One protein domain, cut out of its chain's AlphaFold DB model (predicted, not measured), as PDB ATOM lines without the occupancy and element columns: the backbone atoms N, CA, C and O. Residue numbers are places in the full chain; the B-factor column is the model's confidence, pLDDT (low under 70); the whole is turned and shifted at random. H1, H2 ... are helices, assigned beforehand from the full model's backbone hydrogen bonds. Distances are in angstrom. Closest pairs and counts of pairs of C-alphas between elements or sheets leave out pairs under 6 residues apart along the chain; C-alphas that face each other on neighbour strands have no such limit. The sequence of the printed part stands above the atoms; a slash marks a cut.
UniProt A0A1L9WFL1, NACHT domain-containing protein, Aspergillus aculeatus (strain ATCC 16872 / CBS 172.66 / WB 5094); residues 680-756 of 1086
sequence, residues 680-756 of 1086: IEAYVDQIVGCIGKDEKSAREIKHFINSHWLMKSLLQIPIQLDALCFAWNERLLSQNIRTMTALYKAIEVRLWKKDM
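What this domain is: This is residues 680 to 756 of the 1086 residues of the protein "NACHT domain-containing protein" of Aspergillus aculeatus (strain ATCC 16872 / CBS 172.66 / WB 5094) (UniProt A0A1L9WFL1). Helix H4 sits in the middle, with the helical hairpin H1 and H2 on one side, packed on it through H1, and the longest helix, H6, crossing it on the other. Short H3 and H5 lie at turns between them. The printed part has 77 residues with six named helices, H1 to H6 in order, and no named strand: all helix. It is compact, radius of gyration of the C-alphas 11.9 A, spanning 30 by 27 by 24 A.

Where its parts are: H1, residues 680 to 689, begins at C-alpha 680 (33.361, -51.849, -51.733). H2 is 695 to 707, 18.5 A; H3 709 to 714; H4 718 to 727, 14.2 A; H5 730 to 734. H6, 740 to 756, 24.1 A, ends at C-alpha 756 (47.425, -40.814, -28.378).

How they stand to each other: H1 and H2 touch at a shallow tilt of 25 degrees, opposite ways; closest C-alphas, Gly 689 and Glu 695, 5.1 A. H1 touches H4 at Val 688 and Cys 725, closest C-alphas 7.1 A. H2 and H3 only just touch, only at the corner, with 3 pairs of C-alphas within 8 A; closest, Ile 705 and Lys 712, 5.4 A. H6 touches H4 with residues 743 to 750 alone, only just about perpendicular at 70.3 degrees; closest C-alphas, Ala 727 and Ile 747, 5.5 A. H5 is near H2. H1 and H6 are apart. Every O i to N i+4 pair is within hydrogen-bond range in H1, H2, H4, H5 and H6; H3 has 1 of 2.

The domain as a whole: The farthest C-alphas, Trp 709 and Met 756, are 33.4 A apart. The printed part has no cut; its five links are tight. Mean pLDDT of the printed part is 72.0, with 26 residues under 70, among them 689 to 695 and 729 to 742.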
ATOM      1  N   ILE A 680      33.586 -52.034 -53.176       84.25
ATOM      2  CA  ILE A 680      33.361 -51.849 -51.733       84.25
ATOM      3  C   ILE A 680      33.263 -53.209 -51.042       84.25
ATOM      4  O   ILE A 680      33.893 -53.416 -50.007       84.25
ATOM      5  N   GLU A 681      32.481 -54.132 -51.602       84.88
ATOM      6  CA  GLU A 681      32.300 -55.460 -51.016       84.88
ATOM      7  C   GLU A 681      33.606 -56.258 -51.008       84.88
ATOM      8  O   GLU A 681      33.962 -56.799 -49.961       84.88
ATOM      9  N   ALA A 682      34.346 -56.248 -52.123       84.25
ATOM     10  CA  ALA A 682      35.655 -56.888 -52.230       84.25
ATOM     11  C   ALA A 682      36.678 -56.288 -51.250       84.25
ATOM     12  O   ALA A 682      37.396 -57.021 -50.571       84.25
ATOM     13  N   TYR A 683      36.700 -54.957 -51.115       84.38
ATOM     14  CA  TYR A 683      37.568 -54.272 -50.158       84.38
ATOM     15  C   TYR A 683      37.253 -54.688 -48.716       84.38
ATOM     16  O   TYR A 683      38.162 -54.991 -47.949       84.38
ATOM     17  N   VAL A 684      35.973 -54.744 -48.333       84.50
ATOM     18  CA  VAL A 684      35.563 -55.150 -46.977       84.50
ATOM     19  C   VAL A 684      35.943 -56.607 -46.697       84.50
ATOM     20  O   VAL A 684      36.469 -56.888 -45.620       84.50
ATOM     21  N   ASP A 685      35.737 -57.519 -47.651       82.62
ATOM     22  CA  ASP A 685      36.114 -58.932 -47.492       82.62
ATOM     23  C   ASP A 685      37.613 -59.110 -47.306       82.62
ATOM     24  O   ASP A 685      38.051 -59.847 -46.427       82.62
ATOM     25  N   GLN A 686      38.414 -58.404 -48.096       78.81
ATOM     26  CA  GLN A 686      39.859 -58.510 -48.006       78.81
ATOM     27  C   GLN A 686      40.398 -57.935 -46.690       78.81
ATOM     28  O   GLN A 686      41.294 -58.499 -46.065       78.81
ATOM     29  N   ILE A 687      39.867 -56.787 -46.274       77.38
ATOM     30  CA  ILE A 687      40.382 -56.030 -45.134       77.38
ATOM     31  C   ILE A 687      39.895 -56.576 -43.789       77.38
ATOM     32  O   ILE A 687      40.646 -56.555 -42.815       77.38
ATOM     33  N   VAL A 688      38.635 -57.008 -43.716       71.88
ATOM     34  CA  VAL A 688      37.984 -57.456 -42.473       71.88
ATOM     35  C   VAL A 688      37.827 -58.980 -42.447       71.88
ATOM     36  O   VAL A 688      37.850 -59.580 -41.374       71.88
ATOM     37  N   GLY A 689      37.688 -59.617 -43.612       57.53
ATOM     38  CA  GLY A 689      37.434 -61.054 -43.744       57.53
ATOM     39  C   GLY A 689      38.677 -61.951 -43.785       57.53
ATOM     40  O   GLY A 689      38.546 -63.152 -43.557       57.53
ATOM     41  N   CYS A 690      39.891 -61.437 -44.017       49.56
ATOM     42  CA  CYS A 690      41.074 -62.299 -44.103       49.56
ATOM     43  C   CYS A 690      41.643 -62.715 -42.724       49.56
ATOM     44  O   CYS A 690      42.232 -61.920 -41.997       49.56
ATOM     45  N   ILE A 691      41.496 -64.018 -42.446       42.25
ATOM     46  CA  ILE A 691      42.158 -64.881 -41.445       42.25
ATOM     47  C   ILE A 691      42.039 -64.424 -39.979       42.25
ATOM     48  O   ILE A 691      42.933 -63.817 -39.393       42.25
ATOM     49  N   GLY A 692      40.953 -64.873 -39.339       48.34
ATOM     50  CA  GLY A 692      40.982 -65.259 -37.923       48.34
ATOM     51  C   GLY A 692      40.392 -64.289 -36.903       48.34
ATOM     52  O   GLY A 692      40.474 -64.606 -35.718       48.34
ATOM     53  N   LYS A 693      39.793 -63.153 -37.300       52.59
ATOM     54  CA  LYS A 693      39.149 -62.264 -36.315       52.59
ATOM     55  C   LYS A 693      37.658 -61.992 -36.463       52.59
ATOM     56  O   LYS A 693      37.045 -62.041 -35.416       52.59
ATOM     57  N   ASP A 694      37.038 -61.803 -37.636       60.50
ATOM     58  CA  ASP A 694      35.571 -61.590 -37.677       60.50
ATOM     59  C   ASP A 694      34.925 -61.659 -39.090       60.50
ATOM     60  O   ASP A 694      34.530 -60.643 -39.670       60.50
ATOM     61  N   GLU A 695      34.659 -62.856 -39.632       67.00
ATOM     62  CA  GLU A 695      33.735 -62.997 -40.788       67.00
ATOM     63  C   GLU A 695      32.328 -62.442 -40.490       67.00
ATOM     64  O   GLU A 695      31.550 -62.091 -41.384       67.00
ATOM     65  N   LYS A 696      31.971 -62.393 -39.205       73.38
ATOM     66  CA  LYS A 696      30.726 -61.806 -38.720       73.38
ATOM     67  C   LYS A 696      30.723 -60.284 -38.915       73.38
ATOM     68  O   LYS A 696      29.787 -59.771 -39.523       73.38
ATOM     69  N   SER A 697      31.792 -59.588 -38.521       74.38
ATOM     70  CA  SER A 697      31.929 -58.134 -38.691       74.38
ATOM     71  C   SER A 697      31.909 -57.717 -40.162       74.38
ATOM     72  O   SER A 697      31.242 -56.746 -40.503       74.38
ATOM     73  N   ALA A 698      32.556 -58.469 -41.062       79.31
ATOM     74  CA  ALA A 698      32.508 -58.181 -42.500       79.31
ATOM     75  C   ALA A 698      31.070 -58.234 -43.055       79.31
ATOM     76  O   ALA A 698      30.633 -57.329 -43.773       79.31
ATOM     77  N   ARG A 699      30.292 -59.257 -42.669       80.88
ATOM     78  CA  ARG A 699      28.872 -59.378 -43.042       80.88
ATOM     79  C   ARG A 699      28.015 -58.260 -42.449       80.88
ATOM     80  O   ARG A 699      27.149 -57.732 -43.143       80.88
ATOM     81  N   GLU A 700      28.266 -57.877 -41.203       79.50
ATOM     82  CA  GLU A 700      27.559 -56.780 -40.536       79.50
ATOM     83  C   GLU A 700      27.845 -55.422 -41.188       79.50
ATOM     84  O   GLU A 700      26.906 -54.662 -41.429       79.50
ATOM     85  N   ILE A 701      29.104 -55.139 -41.554       82.31
ATOM     86  CA  ILE A 701      29.487 -53.929 -42.300       82.31
ATOM     87  C   ILE A 701      28.734 -53.883 -43.626       82.31
ATOM     88  O   ILE A 701      28.084 -52.885 -43.939       82.31
ATOM     89  N   LYS A 702      28.767 -54.974 -44.400       84.44
ATOM     90  CA  LYS A 702      28.063 -55.055 -45.687       84.44
ATOM     91  C   LYS A 702      26.560 -54.843 -45.533       84.44
ATOM     92  O   LYS A 702      25.966 -54.074 -46.290       84.44
ATOM     93  N   HIS A 703      25.949 -55.480 -44.534       83.31
ATOM     94  CA  HIS A 703      24.533 -55.294 -44.239       83.31
ATOM     95  C   HIS A 703      24.227 -53.832 -43.887       83.31
ATOM     96  O   HIS A 703      23.319 -53.238 -44.461       83.31
ATOM     97  N   PHE A 704      25.028 -53.212 -43.019       82.31
ATOM     98  CA  PHE A 704      24.875 -51.811 -42.635       82.31
ATOM     99  C   PHE A 704      24.980 -50.846 -43.823       82.31
ATOM    100  O   PHE A 704      24.153 -49.938 -43.937       82.31
ATOM    101  N   ILE A 705      25.952 -51.054 -44.719       82.69
ATOM    102  CA  ILE A 705      26.130 -50.245 -45.935       82.69
ATOM    103  C   ILE A 705      24.903 -50.370 -46.843       82.69
ATOM    104  O   ILE A 705      24.404 -49.367 -47.354       82.69
ATOM    105  N   ASN A 706      24.390 -51.587 -47.023       82.00
ATOM    106  CA  ASN A 706      23.233 -51.840 -47.876       82.00
ATOM    107  C   ASN A 706      21.918 -51.323 -47.271       82.00
ATOM    108  O   ASN A 706      21.065 -50.844 -48.016       82.00
ATOM    109  N   SER A 707      21.782 -51.319 -45.943       79.75
ATOM    110  CA  SER A 707      20.607 -50.777 -45.247       79.75
ATOM    111  C   SER A 707      20.572 -49.241 -45.190       79.75
ATOM    112  O   SER A 707      19.519 -48.669 -44.907       79.75
ATOM    113  N   HIS A 708      21.678 -48.543 -45.485       78.00
ATOM    114  CA  HIS A 708      21.764 -47.080 -45.399       78.00
ATOM    115  C   HIS A 708      22.258 -46.436 -46.702       78.00
ATOM    116  O   HIS A 708      23.428 -46.073 -46.845       78.00
ATOM    117  N   TRP A 709      21.334 -46.202 -47.638       73.00
ATOM    118  CA  TRP A 709      21.638 -45.681 -48.980       73.00
ATOM    119  C   TRP A 709      22.429 -44.354 -48.991       73.00
ATOM    120  O   TRP A 709      23.296 -44.160 -49.845       73.00
ATOM    121  N   LEU A 710      22.174 -43.446 -48.038       70.88
ATOM    122  CA  LEU A 710      22.889 -42.168 -47.940       70.88
ATOM    123  C   LEU A 710      24.361 -42.391 -47.561       70.88
ATOM    124  O   LEU A 710      25.257 -41.820 -48.183       70.88
ATOM    125  N   MET A 711      24.618 -43.268 -46.585       72.94
ATOM    126  CA  MET A 711      25.974 -43.631 -46.166       72.94
ATOM    127  C   MET A 711      26.695 -44.429 -47.251       72.94
ATOM    128  O   MET A 711      27.875 -44.190 -47.483       72.94
ATOM    129  N   LYS A 712      25.981 -45.277 -48.000       76.12
ATOM    130  CA  LYS A 712      26.534 -45.986 -49.160       76.12
ATOM    131  C   LYS A 712      27.156 -45.035 -50.183       76.12
ATOM    132  O   LYS A 712      28.222 -45.337 -50.698       76.12
ATOM    133  N   SER A 713      26.546 -43.875 -50.441       70.75
ATOM    134  CA  SER A 713      27.118 -42.870 -51.356       70.75
ATOM    135  C   SER A 713      28.400 -42.218 -50.824       70.75
ATOM    136  O   SER A 713      29.304 -41.914 -51.593       70.75
ATOM    137  N   LEU A 714      28.518 -42.044 -49.507       75.19
ATOM    138  CA  LEU A 714      29.726 -41.519 -48.874       75.19
ATOM    139  C   LEU A 714      30.862 -42.556 -48.912       75.19
ATOM    140  O   LEU A 714      31.987 -42.249 -49.285       75.19
ATOM    141  N   LEU A 715      30.546 -43.802 -48.567       79.44
ATOM    142  CA  LEU A 715      31.506 -44.899 -48.430       79.44
ATOM    143  C   LEU A 715      32.084 -45.393 -49.763       79.44
ATOM    144  O   LEU A 715      32.958 -46.250 -49.769       79.44
ATOM    145  N   GLN A 716      31.659 -44.826 -50.894       80.81
ATOM    146  CA  GLN A 716      32.401 -44.968 -52.147       80.81
ATOM    147  C   GLN A 716      33.743 -44.225 -52.099       80.81
ATOM    148  O   GLN A 716      34.649 -44.544 -52.860       80.81
ATOM    149  N   ILE A 717      33.923 -43.237 -51.221       83.31
ATOM    150  CA  ILE A 717      35.219 -42.578 -51.049       83.31
ATOM    151  C   ILE A 717      36.139 -43.512 -50.234       83.31
ATOM    152  O   ILE A 717      35.837 -43.789 -49.069       83.31
ATOM    153  N   PRO A 718      37.293 -43.949 -50.780       85.44
ATOM    154  CA  PRO A 718      38.130 -44.983 -50.165       85.44
ATOM    155  C   PRO A 718      38.565 -44.691 -48.725       85.44
ATOM    156  O   PRO A 718      38.483 -45.570 -47.873       85.44
ATOM    157  N   ILE A 719      38.970 -43.451 -48.412       84.31
ATOM    158  CA  ILE A 719      39.405 -43.104 -47.045       84.31
ATOM    159  C   ILE A 719      38.263 -43.201 -46.022       84.31
ATOM    160  O   ILE A 719      38.500 -43.483 -44.852       84.31
ATOM    161  N   GLN A 720      37.019 -42.969 -46.453       84.19
ATOM    162  CA  GLN A 720      35.845 -43.044 -45.583       84.19
ATOM    163  C   GLN A 720      35.428 -44.500 -45.358       84.19
ATOM    164  O   GLN A 720      35.042 -44.847 -44.242       84.19
ATOM    165  N   LEU A 721      35.568 -45.355 -46.376       85.88
ATOM    166  CA  LEU A 721      35.395 -46.799 -46.228       85.88
ATOM    167  C   LEU A 721      36.440 -47.399 -45.282       85.88
ATOM    168  O   LEU A 721      36.075 -48.119 -44.357       85.88
ATOM    169  N   ASP A 722      37.719 -47.057 -45.462       85.12
ATOM    170  CA  ASP A 722      38.798 -47.524 -44.582       85.12
ATOM    171  C   ASP A 722      38.573 -47.076 -43.130       85.12
ATOM    172  O   ASP A 722      38.726 -47.865 -42.199       85.12
ATOM    173  N   ALA A 723      38.124 -45.832 -42.933       82.56
ATOM    174  CA  ALA A 723      37.796 -45.302 -41.613       82.56
ATOM    175  C   ALA A 723      36.640 -46.056 -40.940       82.56
ATOM    176  O   ALA A 723      36.708 -46.327 -39.740       82.56
ATOM    177  N   LEU A 724      35.599 -46.422 -41.698       83.12
ATOM    178  CA  LEU A 724      34.501 -47.250 -41.199       83.12
ATOM    179  C   LEU A 724      35.010 -48.635 -40.775       83.12
ATOM    180  O   LEU A 724      34.741 -49.055 -39.650       83.12
ATOM    181  N   CYS A 725      35.763 -49.309 -41.650       82.44
ATOM    182  CA  CYS A 725      36.336 -50.626 -41.373       82.44
ATOM    183  C   CYS A 725      37.251 -50.597 -40.140       82.44
ATOM    184  O   CYS A 725      37.188 -51.495 -39.307       82.44
ATOM    185  N   PHE A 726      38.064 -49.548 -39.987       79.56
ATOM    186  CA  PHE A 726      38.929 -49.362 -38.823       79.56
ATOM    187  C   PHE A 726      38.141 -49.098 -37.530       79.56
ATOM    188  O   PHE A 726      38.507 -49.585 -36.458       79.56
ATOM    189  N   ALA A 727      37.067 -48.310 -37.600       76.44
ATOM    190  CA  ALA A 727      36.314 -47.934 -36.411       76.44
ATOM    191  C   ALA A 727      35.450 -49.085 -35.858       76.44
ATOM    192  O   ALA A 727      35.226 -49.124 -34.638       76.44
ATOM    193  N   TRP A 728      35.016 -50.012 -36.727       76.88
ATOM    194  CA  TRP A 728      34.038 -51.077 -36.468       76.88
ATOM    195  C   TRP A 728      34.324 -51.885 -35.181       76.88
ATOM    196  O   TRP A 728      35.405 -52.450 -35.013       76.88
ATOM    197  N   ASN A 729      33.381 -51.895 -34.223       66.44
ATOM    198  CA  ASN A 729      33.406 -52.715 -32.995       66.44
ATOM    199  C   ASN A 729      32.013 -52.900 -32.367       66.44
ATOM    200  O   ASN A 729      31.060 -52.207 -32.723       66.44
ATOM    201  N   GLU A 730      31.939 -53.738 -31.326       50.41
ATOM    202  CA  GLU A 730      30.742 -53.974 -30.497       50.41
ATOM    203  C   GLU A 730      30.091 -52.694 -29.931       50.41
ATOM    204  O   GLU A 730      28.873 -52.641 -29.768       50.41
ATOM    205  N   ARG A 731      30.853 -51.613 -29.680       48.97
ATOM    206  CA  ARG A 731      30.286 -50.334 -29.201       48.97
ATOM    207  C   ARG A 731      29.603 -49.519 -30.305       48.97
ATOM    208  O   ARG A 731      28.590 -48.886 -30.015       48.97
ATOM    209  N   LEU A 732      30.094 -49.553 -31.544       53.28
ATOM    210  CA  LEU A 732      29.412 -48.939 -32.693       53.28
ATOM    211  C   LEU A 732      28.145 -49.685 -33.085       53.28
ATOM    212  O   LEU A 732      27.197 -49.057 -33.536       53.28
ATOM    213  N   LEU A 733      28.113 -50.994 -32.843       52.44
ATOM    214  CA  LEU A 733      26.909 -51.810 -32.980       52.44
ATOM    215  C   LEU A 733      25.875 -51.490 -31.883       52.44
ATOM    216  O   LEU A 733      24.675 -51.567 -32.127       52.44
ATOM    217  N   SER A 734      26.326 -51.087 -30.685       46.91
ATOM    218  CA  SER A 734      25.448 -50.733 -29.555       46.91
ATOM    219  C   SER A 734      24.821 -49.333 -29.645       46.91
ATOM    220  O   SER A 734      23.739 -49.098 -29.106       46.91
ATOM    221  N   GLN A 735      25.478 -48.389 -30.325       51.59
ATOM    222  CA  GLN A 735      24.937 -47.054 -30.579       51.59
ATOM    223  C   GLN A 735      24.243 -47.081 -31.939       51.59
ATOM    224  O   GLN A 735      24.899 -47.257 -32.951       51.59
ATOM    225  N   ASN A 736      22.924 -46.897 -32.003       56.62
ATOM    226  CA  ASN A 736      22.204 -46.789 -33.277       56.62
ATOM    227  C   ASN A 736      22.709 -45.573 -34.092       56.62
ATOM    228  O   ASN A 736      22.163 -44.473 -33.974       56.62
ATOM    229  N   ILE A 737      23.753 -45.749 -34.913       60.59
ATOM    230  CA  ILE A 737      24.340 -44.703 -35.763       60.59
ATOM    231  C   ILE A 737      23.353 -44.381 -36.888       60.59
ATOM    232  O   ILE A 737      23.367 -44.992 -37.951       60.59
ATOM    233  N   ARG A 738      22.468 -43.411 -36.647       60.03
ATOM    234  CA  ARG A 738      21.462 -42.961 -37.627       60.03
ATOM    235  C   ARG A 738      21.929 -41.783 -38.483       60.03
ATOM    236  O   ARG A 738      21.259 -41.432 -39.449       60.03
ATOM    237  N   THR A 739      23.044 -41.141 -38.126       65.94
ATOM    238  CA  THR A 739      23.514 -39.911 -38.776       65.94
ATOM    239  C   THR A 739      24.997 -39.959 -39.127       65.94
ATOM    240  O   THR A 739      25.817 -40.558 -38.433       65.94
ATOM    241  N   MET A 740      25.342 -39.238 -40.192       64.06
ATOM    242  CA  MET A 740      26.713 -39.024 -40.664       64.06
ATOM    243  C   MET A 740      27.634 -38.476 -39.570       64.06
ATOM    244  O   MET A 740      28.773 -38.908 -39.423       64.06
ATOM    245  N   THR A 741      27.123 -37.548 -38.763       67.81
ATOM    246  CA  THR A 741      27.866 -36.930 -37.662       67.81
ATOM    247  C   THR A 741      28.238 -37.946 -36.586       67.81
ATOM    248  O   THR A 741      29.338 -37.882 -36.046       67.81
ATOM    249  N   ALA A 742      27.354 -38.900 -36.279       68.25
ATOM    250  CA  ALA A 742      27.645 -39.949 -35.305       68.25
ATOM    251  C   ALA A 742      28.753 -40.893 -35.803       68.25
ATOM    252  O   ALA A 742      29.641 -41.246 -35.028       68.25
ATOM    253  N   LEU A 743      28.761 -41.221 -37.100       70.25
ATOM    254  CA  LEU A 743      29.822 -42.025 -37.711       70.25
ATOM    255  C   LEU A 743      31.187 -41.315 -37.662       70.25
ATOM    256  O   LEU A 743      32.181 -41.916 -37.263       70.25
ATOM    257  N   TYR A 744      31.249 -40.027 -38.010       73.69
ATOM    258  CA  TYR A 744      32.507 -39.276 -37.927       73.69
ATOM    259  C   TYR A 744      33.006 -39.105 -36.490       73.69
ATOM    260  O   TYR A 744      34.198 -39.272 -36.259       73.69
ATOM    261  N   LYS A 745      32.114 -38.862 -35.518       72.56
ATOM    262  CA  LYS A 745      32.477 -38.820 -34.087       72.56
ATOM    263  C   LYS A 745      33.082 -40.141 -33.613       72.56
ATOM    264  O   LYS A 745      34.045 -40.157 -32.855       72.56
ATOM    265  N   ALA A 746      32.527 -41.259 -34.068       69.12
ATOM    266  CA  ALA A 746      33.064 -42.578 -33.771       69.12
ATOM    267  C   ALA A 746      34.470 -42.797 -34.347       69.12
ATOM    268  O   ALA A 746      35.356 -43.277 -33.638       69.12
ATOM    269  N   ILE A 747      34.668 -42.431 -35.617       74.19
ATOM    270  CA  ILE A 747      35.970 -42.495 -36.290       74.19
ATOM    271  C   ILE A 747      36.985 -41.606 -35.561       74.19
ATOM    272  O   ILE A 747      38.085 -42.060 -35.259       74.19
ATOM    273  N   GLU A 748      36.603 -40.376 -35.218       75.50
ATOM    274  CA  GLU A 748      37.435 -39.424 -34.478       75.50
ATOM    275  C   GLU A 748      37.921 -40.021 -33.152       75.50
ATOM    276  O   GLU A 748      39.127 -40.136 -32.940       75.50
ATOM    277  N   VAL A 749      37.010 -40.506 -32.300       69.94
ATOM    278  CA  VAL A 749      37.364 -41.134 -31.012       69.94
ATOM    279  C   VAL A 749      38.342 -42.302 -31.198       69.94
ATOM    280  O   VAL A 749      39.206 -42.540 -30.351       69.94
ATOM    281  N   ARG A 750      38.226 -43.054 -32.295       71.56
ATOM    282  CA  ARG A 750      39.114 -44.185 -32.593       71.56
ATOM    283  C   ARG A 750      40.498 -43.751 -33.052       71.56
ATOM    284  O   ARG A 750      41.475 -44.329 -32.579       71.56
ATOM    285  N   LEU A 751      40.582 -42.751 -33.924       73.94
ATOM    286  CA  LEU A 751      41.857 -42.183 -34.358       73.94
ATOM    287  C   LEU A 751      42.604 -41.569 -33.172       73.94
ATOM    288  O   LEU A 751      43.771 -41.892 -32.970       73.94
ATOM    289  N   TRP A 752      41.905 -40.828 -32.305       70.44
ATOM    290  CA  TRP A 752      42.469 -40.320 -31.052       70.44
ATOM    291  C   TRP A 752      43.026 -41.442 -30.176       70.44
ATOM    292  O   TRP A 752      44.184 -41.388 -29.779       70.44
ATOM    293  N   LYS A 753      42.263 -42.512 -29.928       66.94
ATOM    294  CA  LYS A 753      42.758 -43.657 -29.140       66.94
ATOM    295  C   LYS A 753      44.002 -44.317 -29.736       66.94
ATOM    296  O   LYS A 753      44.834 -44.796 -28.974       66.94
ATOM    297  N   LYS A 754      44.117 -44.370 -31.066       70.88
ATOM    298  CA  LYS A 754      45.291 -44.919 -31.759       70.88
ATOM    299  C   LYS A 754      46.502 -44.001 -31.599       70.88
ATOM    300  O   LYS A 754      47.556 -44.443 -31.150       70.88
ATOM    301  N   ASP A 755      46.348 -42.733 -31.963       69.75
ATOM    302  CA  ASP A 755      47.472 -41.805 -32.098       69.75
ATOM    303  C   ASP A 755      47.955 -41.269 -30.747       69.75
ATOM    304  O   ASP A 755      49.145 -41.028 -30.565       69.75
ATOM    305  N   MET A 756      47.076 -41.206 -29.746       63.53
ATOM    306  CA  MET A 756      47.425 -40.814 -28.378       63.53
ATOM    307  C   MET A 756      48.371 -41.811 -27.690       63.53
ATOM    308  O   MET A 756      49.159 -41.419 -26.838       63.53
TER     309      MET A 756